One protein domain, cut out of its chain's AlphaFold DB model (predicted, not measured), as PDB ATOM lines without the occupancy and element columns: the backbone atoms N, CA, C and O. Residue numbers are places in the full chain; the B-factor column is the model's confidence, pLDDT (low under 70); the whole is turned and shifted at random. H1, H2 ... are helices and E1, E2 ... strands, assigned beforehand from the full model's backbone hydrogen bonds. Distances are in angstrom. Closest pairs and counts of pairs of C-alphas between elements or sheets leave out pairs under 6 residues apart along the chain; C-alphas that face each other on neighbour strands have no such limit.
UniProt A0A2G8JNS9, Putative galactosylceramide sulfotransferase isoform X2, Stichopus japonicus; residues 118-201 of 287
ATOM      1  N   VAL A 118      27.325  26.164  12.290       98.12
ATOM      2  CA  VAL A 118      27.142  25.763  13.690       98.12
ATOM      3  C   VAL A 118      25.648  25.600  13.948       98.12
ATOM      4  O   VAL A 118      24.908  26.579  14.041       98.12
ATOM      5  N   PHE A 119      25.202  24.348  14.049       98.06
ATOM      6  CA  PHE A 119      23.829  24.005  14.389       98.06
ATOM      7  C   PHE A 119      23.682  23.834  15.907       98.06
ATOM      8  O   PHE A 119      24.148  22.854  16.494       98.06
ATOM      9  N   LEU A 120      23.012  24.791  16.549       97.50
ATOM     10  CA  LEU A 120      22.737  24.777  17.983       97.50
ATOM     11  C   LEU A 120      21.574  23.827  18.272       97.50
ATOM     12  O   LEU A 120      20.401  24.190  18.219       97.50
ATOM     13  N   LYS A 121      21.910  22.570  18.563       96.12
ATOM     14  CA  LYS A 121      20.943  21.489  18.768       96.12
ATOM     15  C   LYS A 121      20.180  21.622  20.101       96.12
ATOM     16  O   LYS A 121      20.499  20.924  21.062       96.12
ATOM     17  N   THR A 122      19.152  22.467  20.148       96.38
ATOM     18  CA  THR A 122      18.192  22.591  21.266       96.38
ATOM     19  C   THR A 122      17.439  21.280  21.550       96.38
ATOM     20  O   THR A 122      17.292  20.416  20.682       96.38
ATOM     21  N   HIS A 123      16.950  21.090  22.773       96.88
ATOM     22  CA  HIS A 123      16.251  19.879  23.198       96.88
ATOM     23  C   HIS A 123      14.774  19.853  22.773       96.88
ATOM     24  O   HIS A 123      14.030  20.802  22.992       96.88
ATOM     25  N   LYS A 124      14.311  18.701  22.260       97.06
ATOM     26  CA  LYS A 124      12.889  18.387  21.960       97.06
ATOM     27  C   LYS A 124      12.207  19.271  20.889       97.06
ATOM     28  O   LYS A 124      10.983  19.278  20.758       97.06
ATOM     29  N   THR A 125      13.019  19.913  20.055       96.62
ATOM     30  CA  THR A 125      12.682  20.786  18.910       96.62
ATOM     31  C   THR A 125      12.829  20.075  17.549       96.62
ATOM     32  O   THR A 125      13.197  20.686  16.554       96.62
ATOM     33  N   ALA A 126      12.648  18.746  17.503       94.94
ATOM     34  CA  ALA A 126      12.991  17.866  16.363       94.94
ATOM     35  C   ALA A 126      14.473  17.894  15.899       94.94
ATOM     36  O   ALA A 126      14.855  17.188  14.966       94.94
ATOM     37  N   SER A 127      15.344  18.614  16.611       94.75
ATOM     38  CA  SER A 127      16.749  18.881  16.268       94.75
ATOM     39  C   SER A 127      17.651  17.658  16.030       94.75
ATOM     40  O   SER A 127      18.703  17.796  15.412       94.75
ATOM     41  N   THR A 128      17.289  16.448  16.474       93.31
ATOM     42  CA  THR A 128      18.015  15.214  16.098       93.31
ATOM     43  C   THR A 128      17.895  14.919  14.604       93.31
ATOM     44  O   THR A 128      18.891  14.544  13.987       93.31
ATOM     45  N   THR A 129      16.722  15.143  14.009       95.31
ATOM     46  CA  THR A 129      16.498  14.979  12.567       95.31
ATOM     47  C   THR A 129      17.352  15.977  11.791       95.31
ATOM     48  O   THR A 129      18.116  15.590  10.910       95.31
ATOM     49  N   SER A 130      17.313  17.251  12.189       96.00
ATOM     50  CA  SER A 130      18.071  18.329  11.544       96.00
ATOM     51  C   SER A 130      19.582  18.155  11.693       96.00
ATOM     52  O   SER A 130      20.306  18.305  10.715       96.00
ATOM     53  N   ALA A 131      20.070  17.728  12.864       95.31
ATOM     54  CA  ALA A 131      21.478  17.370  13.050       95.31
ATOM     55  C   ALA A 131      21.919  16.251  12.087       95.31
ATOM     56  O   ALA A 131      23.001  16.345  11.511       95.31
ATOM     57  N   SER A 132      21.073  15.239  11.846       96.12
ATOM     58  CA  SER A 132      21.360  14.188  10.858       96.12
ATOM     59  C   SER A 132      21.391  14.725   9.421       96.12
ATOM     60  O   SER A 132      22.234  14.300   8.632       96.12
ATOM     61  N   LEU A 133      20.531  15.692   9.075       96.62
ATOM     62  CA  LEU A 133      20.562  16.363   7.769       96.62
ATOM     63  C   LEU A 133      21.855  17.172   7.576       96.62
ATOM     64  O   LEU A 133      22.523  16.990   6.560       96.62
ATOM     65  N   PHE A 134      22.260  17.984   8.560       96.44
ATOM     66  CA  PHE A 134      23.529  18.723   8.519       96.44
ATOM     67  C   PHE A 134      24.742  17.778   8.430       96.44
ATOM     68  O   PHE A 134      25.611  17.965   7.579       96.44
ATOM     69  N   GLN A 135      24.764  16.706   9.229       95.50
ATOM     70  CA  GLN A 135      25.822  15.689   9.187       95.50
ATOM     71  C   GLN A 135      25.907  14.982   7.825       95.50
ATOM     72  O   GLN A 135      27.004  14.816   7.295       95.50
ATOM     73  N   ARG A 136      24.773  14.627   7.206       97.19
ATOM     74  CA  ARG A 136      24.746  14.057   5.845       97.19
ATOM     75  C   ARG A 136      25.214  15.068   4.796       97.19
ATOM     76  O   ARG A 136      26.023  14.715   3.944       97.19
ATOM     77  N   TYR A 137      24.755  16.318   4.875       96.56
ATOM     78  CA  TYR A 137      25.156  17.397   3.966       96.56
ATOM     79  C   TYR A 137      26.671  17.642   3.990       96.56
ATOM     80  O   TYR A 137      27.288  17.727   2.931       96.56
ATOM     81  N   GLY A 138      27.279  17.710   5.180       96.31
ATOM     82  CA  GLY A 138      28.726  17.882   5.302       96.31
ATOM     83  C   GLY A 138      29.511  16.644   4.865       96.31
ATOM     84  O   GLY A 138      30.507  16.786   4.162       96.31
ATOM     85  N   TYR A 139      29.029  15.437   5.187       96.38
ATOM     86  CA  TYR A 139      29.650  14.181   4.754       96.38
ATOM     87  C   TYR A 139      29.720  14.070   3.222       96.38
ATOM     88  O   TYR A 139      30.804  13.897   2.673       96.38
ATOM     89  N   TYR A 140      28.603  14.280   2.515       97.12
ATOM     90  CA  TYR A 140      28.564  14.249   1.043       97.12
ATOM     91  C   TYR A 140      29.329  15.400   0.361       97.12
ATOM     92  O   TYR A 140      29.445  15.416  -0.863       97.12
ATOM     93  N   ARG A 141      29.848  16.363   1.130       95.75
ATOM     94  CA  ARG A 141      30.666  17.489   0.650       95.75
ATOM     95  C   ARG A 141      32.098  17.468   1.203       95.75
ATOM     96  O   ARG A 141      32.813  18.449   1.033       95.75
ATOM     97  N   ASN A 142      32.521  16.369   1.839       95.44
ATOM     98  CA  ASN A 142      33.844  16.195   2.456       95.44
ATOM     99  C   ASN A 142      34.214  17.283   3.495       95.44
ATOM    100  O   ASN A 142      35.390  17.596   3.681       95.44
ATOM    101  N   LEU A 143      33.219  17.861   4.176       95.81
ATOM    102  CA  LEU A 143      33.412  18.907   5.186       95.81
ATOM    103  C   LEU A 143      33.889  18.329   6.525       95.81
ATOM    104  O   LEU A 143      33.547  17.203   6.897       95.81
ATOM    105  N   THR A 144      34.663  19.112   7.280       95.50
ATOM    106  CA  THR A 144      35.266  18.657   8.541       95.50
ATOM    107  C   THR A 144      34.373  18.923   9.760       95.50
ATOM    108  O   THR A 144      33.800  20.003   9.910       95.50
ATOM    109  N   PHE A 145      34.266  17.945  10.670       95.31
ATOM    110  CA  PHE A 145      33.322  17.977  11.798       95.31
ATOM    111  C   PHE A 145      33.991  18.123  13.172       95.31
ATOM    112  O   PHE A 145      34.795  17.283  13.582       95.31
ATOM    113  N   ALA A 146      33.575  19.137  13.930       95.31
ATOM    114  CA  ALA A 146      33.928  19.332  15.330       95.31
ATOM    115  C   ALA A 146      33.096  18.402  16.236       95.31
ATOM    116  O   ALA A 146      32.018  18.761  16.716       95.31
ATOM    117  N   VAL A 147      33.602  17.190  16.468       94.31
ATOM    118  CA  VAL A 147      32.972  16.164  17.320       94.31
ATOM    119  C   VAL A 147      33.707  15.986  18.651       94.31
ATOM    120  O   VAL A 147      34.914  16.201  18.734       94.31
ATOM    121  N   GLY A 148      32.988  15.581  19.698       91.38
ATOM    122  CA  GLY A 148      33.563  15.212  20.997       91.38
ATOM    123  C   GLY A 148      33.704  13.700  21.176       91.38
ATOM    124  O   GLY A 148      33.415  12.928  20.267       91.38
ATOM    125  N   ARG A 149      34.101  13.272  22.385       87.44
ATOM    126  CA  ARG A 149      34.108  11.843  22.776       87.44
ATOM    127  C   ARG A 149      32.711  11.212  22.739       87.44
ATOM    128  O   ARG A 149      32.587  10.039  22.421       87.44
ATOM    129  N   ASN A 150      31.687  12.008  23.051       88.38
ATOM    130  CA  ASN A 150      30.283  11.609  23.111       88.38
ATOM    131  C   ASN A 150      29.448  12.470  22.143       88.38
ATOM    132  O   ASN A 150      29.894  13.518  21.670       88.38
ATOM    133  N   HIS A 151      28.193  12.079  21.899       86.50
ATOM    134  CA  HIS A 151      27.255  12.869  21.085       86.50
ATOM    135  C   HIS A 151      26.821  14.199  21.752       86.50
ATOM    136  O   HIS A 151      26.323  15.096  21.067       86.50
ATOM    137  N   ILE A 152      27.042  14.328  23.067       92.75
ATOM    138  CA  ILE A 152      26.989  15.574  23.846       92.75
ATOM    139  C   ILE A 152      28.429  16.035  24.105       92.75
ATOM    140  O   ILE A 152      29.221  15.291  24.685       92.75
ATOM    141  N   LEU A 153      28.759  17.262  23.699       93.88
ATOM    142  CA  LEU A 153      30.061  17.898  23.937       93.88
ATOM    143  C   LEU A 153      30.035  18.729  25.226       93.88
ATOM    144  O   LEU A 153      31.001  18.714  25.985       93.88
ATOM    145  N   SER A 154      28.928  19.426  25.485       93.50
ATOM    146  CA  SER A 154      28.699  20.214  26.699       93.50
ATOM    147  C   SER A 154      27.204  20.298  27.019       93.50
ATOM    148  O   SER A 154      26.374  20.360  26.112       93.50
ATOM    149  N   PHE A 155      26.867  20.312  28.310       92.06
ATOM    150  CA  PHE A 155      25.493  20.491  28.799       92.06
ATOM    151  C   PHE A 155      25.480  21.235  30.141       92.06
ATOM    152  O   PHE A 155      24.908  22.315  30.244       92.06
ATOM    153  N   SER A 156      26.177  20.712  31.156       89.50
ATOM    154  CA  SER A 156      26.311  21.363  32.470       89.50
ATOM    155  C   SER A 156      27.061  22.698  32.389       89.50
ATOM    156  O   SER A 156      26.614  23.702  32.942       89.50
ATOM    157  N   SER A 157      28.179  22.731  31.660       93.88
ATOM    158  CA  SER A 157      28.877  23.957  31.274       93.88
ATOM    159  C   SER A 157      28.436  24.436  29.891       93.88
ATOM    160  O   SER A 157      27.934  23.667  29.071       93.88
ATOM    161  N   LYS A 158      28.720  25.706  29.589       96.75
ATOM    162  CA  LYS A 158      28.809  26.180  28.201       96.75
ATOM    163  C   LYS A 158      29.910  25.421  27.448       96.75
ATOM    164  O   LYS A 158      30.823  24.868  28.067       96.75
ATOM    165  N   PHE A 159      29.812  25.378  26.122       97.62
ATOM    166  CA  PHE A 159      30.820  24.785  25.242       97.62
ATOM    167  C   PHE A 159      32.198  25.441  25.396       97.62
ATOM    168  O   PHE A 159      32.307  26.660  25.533       97.62
ATOM    169  N   SER A 160      33.246  24.625  25.301       96.81
ATOM    170  CA  SER A 160      34.615  25.045  25.024       96.81
ATOM    171  C   SER A 160      35.196  24.199  23.893       96.81
ATOM    172  O   SER A 160      34.881  23.018  23.757       96.81
ATOM    173  N   ARG A 161      36.147  24.757  23.140       94.19
ATOM    174  CA  ARG A 161      36.955  24.017  22.160       94.19
ATOM    175  C   ARG A 161      37.653  22.787  22.760       94.19
ATOM    176  O   ARG A 161      37.920  21.826  22.050       94.19
ATOM    177  N   ARG A 162      37.880  22.772  24.084       93.12
ATOM    178  CA  ARG A 162      38.401  21.615  24.843       93.12
ATOM    179  C   ARG A 162      37.462  20.397  24.847       93.12
ATOM    180  O   ARG A 162      37.909  19.304  25.180       93.12
ATOM    181  N   ASN A 163      36.184  20.564  24.493       93.75
ATOM    182  CA  ASN A 163      35.225  19.465  24.342       93.75
ATOM    183  C   ASN A 163      35.351  18.735  22.985       93.75
ATOM    184  O   ASN A 163      34.776  17.657  22.826       93.75
ATOM    185  N   VAL A 164      36.083  19.305  22.019       94.06
ATOM    186  CA  VAL A 164      36.301  18.742  20.676       94.06
ATOM    187  C   VAL A 164      37.498  17.782  20.685       94.06
ATOM    188  O   VAL A 164      38.493  18.002  21.376       94.06
ATOM    189  N   LEU A 165      37.414  16.699  19.911       92.44
ATOM    190  CA  LEU A 165      38.495  15.732  19.741       92.44
ATOM    191  C   LEU A 165      39.658  16.307  18.922       92.44
ATOM    192  O   LEU A 165      39.491  16.854  17.833       92.44
ATOM    193  N   ASN A 166      40.871  16.118  19.439       85.50
ATOM    194  CA  ASN A 166      42.115  16.537  18.799       85.50
ATOM    195  C   ASN A 166      42.621  15.451  17.831       85.50
ATOM    196  O   ASN A 166      43.481  14.640  18.185       85.50
ATOM    197  N   PHE A 167      42.068  15.420  16.617       83.94
ATOM    198  CA  PHE A 167      42.525  14.519  15.555       83.94
ATOM    199  C   PHE A 167      43.915  14.933  15.040       83.94
ATOM    200  O   PHE A 167      44.113  16.119  14.763       83.94
ATOM    201  N   PRO A 168      44.868  13.999  14.823       81.38
ATOM    202  CA  PRO A 168      46.229  14.335  14.389       81.38
ATOM    203  C   PRO A 168      46.288  15.234  13.146       81.38
ATOM    204  O   PRO A 168      47.011  16.227  13.146       81.38
ATOM    205  N   GLY A 169      45.466  14.947  12.128       81.81
ATOM    206  CA  GLY A 169      45.388  15.729  10.886       81.81
ATOM    207  C   GLY A 169      44.645  17.071  10.984       81.81
ATOM    208  O   GLY A 169      44.686  17.834  10.017       81.81
ATOM    209  N   MET A 170      43.991  17.368  12.116       86.44
ATOM    210  CA  MET A 170      43.243  18.614  12.377       86.44
ATOM    211  C   MET A 170      43.921  19.527  13.411       86.44
ATOM    212  O   MET A 170      43.379  20.575  13.758       86.44
ATOM    213  N   ARG A 171      45.113  19.174  13.907       82.19
ATOM    214  CA  ARG A 171      45.876  20.026  14.834       82.19
ATOM    215  C   ARG A 171      46.127  21.407  14.223       82.19
ATOM    216  O   ARG A 171      46.743  21.513  13.169       82.19
ATOM    217  N   GLY A 172      45.637  22.448  14.897       80.12
ATOM    218  CA  GLY A 172      45.750  23.840  14.448       80.12
ATOM    219  C   GLY A 172      44.838  24.229  13.276       80.12
ATOM    220  O   GLY A 172      44.933  25.359  12.810       80.12
ATOM    221  N   LYS A 173      43.957  23.338  12.801       87.81
ATOM    222  CA  LYS A 173      43.006  23.631  11.721       87.81
ATOM    223  C   LYS A 173      41.638  24.021  12.274       87.81
ATOM    224  O   LYS A 173      41.206  23.521  13.310       87.81
ATOM    225  N   ALA A 174      40.953  24.882  11.531       92.88
ATOM    226  CA  ALA A 174      39.521  25.097  11.675       92.88
ATOM    227  C   ALA A 174      38.734  23.833  11.295       92.88
ATOM    228  O   ALA A 174      39.192  23.039  10.472       92.88
ATOM    229  N   PHE A 175      37.537  23.693  11.860       96.12
ATOM    230  CA  PHE A 175      36.506  22.786  11.369       96.12
ATOM    231  C   PHE A 175      35.487  23.560  10.524       96.12
ATOM    232  O   PHE A 175      35.383  24.783  10.631       96.12
ATOM    233  N   ASP A 176      34.697  22.851   9.719       97.06
ATOM    234  CA  ASP A 176      33.624  23.450   8.921       97.06
ATOM    235  C   ASP A 176      32.246  23.273   9.577       97.06
ATOM    236  O   ASP A 176      31.366  24.105   9.379       97.06
ATOM    237  N   MET A 177      32.032  22.238  10.398       97.38
ATOM    238  CA  MET A 177      30.712  21.990  10.982       97.38
ATOM    239  C   MET A 177      30.716  21.542  12.443       97.38
ATOM    240  O   MET A 177      31.458  20.645  12.838       97.38
ATOM    241  N   LEU A 178      29.794  22.103  13.231       97.44
ATOM    242  CA  LEU A 178      29.425  21.622  14.565       97.44
ATOM    243  C   LEU A 178      27.905  21.413  14.607       97.44
ATOM    244  O   LEU A 178      27.153  22.374  14.500       97.44
ATOM    245  N   ALA A 179      27.455  20.163  14.753       96.38
ATOM    246  CA  ALA A 179      26.025  19.798  14.788       96.38
ATOM    247  C   ALA A 179      25.652  18.823  15.929       96.38
ATOM    248  O   ALA A 179      24.509  18.373  16.042       96.38
ATOM    249  N   ASN A 180      26.621  18.476  16.779       94.44
ATOM    250  CA  ASN A 180      26.411  17.660  17.974       94.44
ATOM    251  C   ASN A 180      25.810  18.512  19.108       94.44
ATOM    252  O   ASN A 180      25.832  19.739  19.047       94.44
ATOM    253  N   HIS A 181      25.271  17.885  20.161       95.06
ATOM    254  CA  HIS A 181      24.656  18.658  21.244       95.06
ATOM    255  C   HIS A 181      25.721  19.386  22.078       95.06
ATOM    256  O   HIS A 181      26.608  18.755  22.658       95.06
ATOM    257  N   ALA A 182      25.629  20.712  22.132       96.94
ATOM    258  CA  ALA A 182      26.550  21.576  22.854       96.94
ATOM    259  C   ALA A 182      25.824  22.844  23.318       96.94
ATOM    260  O   ALA A 182      25.262  23.573  22.499       96.94
ATOM    261  N   ARG A 183      25.880  23.138  24.620       96.88
ATOM    262  CA  ARG A 183      25.340  24.378  25.193       96.88
ATOM    263  C   ARG A 183      26.097  25.599  24.647       96.88
ATOM    264  O   ARG A 183      27.321  25.662  24.785       96.88
ATOM    265  N   TYR A 184      25.385  26.550  24.038       97.06
ATOM    266  CA  TYR A 184      25.953  27.631  23.213       97.06
ATOM    267  C   TYR A 184      27.062  28.433  23.909       97.06
ATOM    268  O   TYR A 184      26.937  28.856  25.062       97.06
ATOM    269  N   ASN A 185      28.144  28.682  23.166       96.88
ATOM    270  CA  ASN A 185      29.181  29.637  23.535       96.88
ATOM    271  C   ASN A 185      29.812  30.242  22.279       96.88
ATOM    272  O   ASN A 185      30.769  29.686  21.742       96.88
ATOM    273  N   ARG A 186      29.283  31.381  21.820       95.31
ATOM    274  CA  ARG A 186      29.686  32.006  20.554       95.31
ATOM    275  C   ARG A 186      31.205  32.162  20.406       95.31
ATOM    276  O   ARG A 186      31.754  31.735  19.401       95.31
ATOM    277  N   GLY A 187      31.884  32.693  21.426       96.12
ATOM    278  CA  GLY A 187      33.328  32.955  21.368       96.12
ATOM    279  C   GLY A 187      34.197  31.695  21.303       96.12
ATOM    280  O   GLY A 187      35.222  31.696  20.633       96.12
ATOM    281  N   GLU A 188      33.791  30.597  21.950       97.31
ATOM    282  CA  GLU A 188      34.502  29.315  21.820       97.31
ATOM    283  C   GLU A 188      34.129  28.574  20.527       97.31
ATOM    284  O   GLU A 188      34.967  27.855  19.991       97.31
ATOM    285  N   MET A 189      32.902  28.738  20.020       97.50
ATOM    286  CA  MET A 189      32.433  28.104  18.782       97.50
ATOM    287  C   MET A 189      33.027  28.765  17.530       97.50
ATOM    288  O   MET A 189      33.505  28.045  16.658       97.50
ATOM    289  N   ASP A 190      33.118  30.099  17.471       97.00
ATOM    290  CA  ASP A 190      33.774  30.831  16.370       97.00
ATOM    291  C   ASP A 190      35.275  30.506  16.258       97.00
ATOM    292  O   ASP A 190      35.859  30.590  15.181       97.00
ATOM    293  N   LEU A 191      35.908  30.086  17.359       95.69
ATOM    294  CA  LEU A 191      37.312  29.658  17.399       95.69
ATOM    295  C   LEU A 191      37.506  28.154  17.114       95.69
ATOM    296  O   LEU A 191      38.620  27.643  17.227       95.69
ATOM    297  N   VAL A 192      36.429  27.455  16.740       95.62
ATOM    298  CA  VAL A 192      36.417  26.067  16.245       95.62
ATOM    299  C   VAL A 192      35.897  26.021  14.805       95.62
ATOM    300  O   VAL A 192      36.494  25.342  13.972       95.62
ATOM    301  N   VAL A 193      34.829  26.767  14.510       97.44
ATOM    302  CA  VAL A 193      34.218  26.927  13.182       97.44
ATOM    303  C   VAL A 193      34.163  28.431  12.842       97.44
ATOM    304  O   VAL A 193      33.143  29.085  13.073       97.44
ATOM    305  N   PRO A 194      35.261  29.024  12.339       96.50
ATOM    306  CA  PRO A 194      35.322  30.448  12.028       96.50
ATOM    307  C   PRO A 194      34.420  30.803  10.843       96.50
ATOM    308  O   PRO A 194      34.269  30.025   9.901       96.50
ATOM    309  N   ASN A 195      33.846  32.008  10.878       95.56
ATOM    310  CA  ASN A 195      32.919  32.529   9.864       95.56
ATOM    311  C   ASN A 195      31.700  31.613   9.607       95.56
ATOM    312  O   ASN A 195      31.192  31.549   8.489       95.56
ATOM    313  N   ALA A 196      31.232  30.895  10.634       96.81
ATOM    314  CA  ALA A 196      30.066  30.026  10.527       96.81
ATOM    315  C   ALA A 196      28.740  30.791  10.423       96.81
ATOM    316  O   ALA A 196      28.487  31.752  11.157       96.81
ATOM    317  N   THR A 197      27.831  30.265   9.604       96.25
ATOM    318  CA  THR A 197      26.397  30.519   9.737       96.25
ATOM    319  C   THR A 197      25.874  29.756  10.954       96.25
ATOM    320  O   THR A 197      26.032  28.536  11.053       96.25
ATOM    321  N   TYR A 198      25.246  30.465  11.892       97.12
ATOM    322  CA  TYR A 198      24.619  29.849  13.060       97.12
ATOM    323  C   TYR A 198      23.148  29.579  12.780       97.12
ATOM    324  O   TYR A 198      22.408  30.487  12.405       97.12
ATOM    325  N   VAL A 199      22.731  28.335  12.996       96.75
ATOM    326  CA  VAL A 199      21.354  27.874  12.801       96.75
ATOM    327  C   VAL A 199      20.890  27.191  14.083       96.75
ATOM    328  O   VAL A 199      21.664  26.497  14.741       96.75
ATOM    329  N   THR A 200      19.632  27.360  14.452       96.56
ATOM    330  CA  THR A 200      18.975  26.586  15.513       96.56
ATOM    331  C   THR A 200      17.576  26.198  15.043       96.56
ATOM    332  O   THR A 200      17.197  26.504  13.920       96.56
ATOM    333  N   ILE A 201      16.820  25.493  15.879       95.12
ATOM    334  CA  ILE A 201      15.365  25.397  15.743       95.12
ATOM    335  C   ILE A 201      14.768  25.687  17.115       95.12
ATOM    336  O   ILE A 201      15.247  25.172  18.131       95.12
TER     337      ILE A 201
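Overview. This is residues 118 to 201 of the 287 residues of the protein "Putative galactosylceramide sulfotransferase isoform X2" of Stichopus japonicus (UniProt A0A2G8JNS9). With little regular structure, this is a rounded body mostly of stretches with no named element, with a small ribbon of two parallel strands, E1 and E3, of which E3 lies toward the rim, helix H1 beside E1, and short H2 near Val 118. Strand E2, residues 152 to 154, pairs in parallel with residues 181 to 182, a stretch of strand too short to be named. The 84 printed residues, 28 in named elements, run E1 H1 E2 H2 E3, mixed in class; the whole is compact, radius of gyration of the C-alphas 11.9 A, spanning 34 by 31 by 24 A.

Arrangement. E1, residues 118 to 120, and E3, residues 197 to 200, are parallel at 18 degrees; N 120 and O 199, 2.8 A, are within hydrogen-bond range. The closest C-alphas of E1 and H1, residues 127 to 139, are Phe 119 and Ala 131, 7.2 A; of E1 and H2, residues 186 to 190, Val 118 and Met 189, 7.7 A. E2, residues 152 to 154, is apart from E1 and E3. In H1 and H2 every O i to N i+4 pair is within hydrogen-bond range.

Along the chain. H1 measures 17.9 A, E3 10.2 A, first to last C-alpha. C-alpha 118 is at (27.142, 25.763, 13.690), C-alpha 200 at (18.975, 26.586, 15.513).

Size, cuts and confidence. The printed part has no cut. H1 to E2 and E2 to H2 are long links. No printed residue is under 70 in pLDDT.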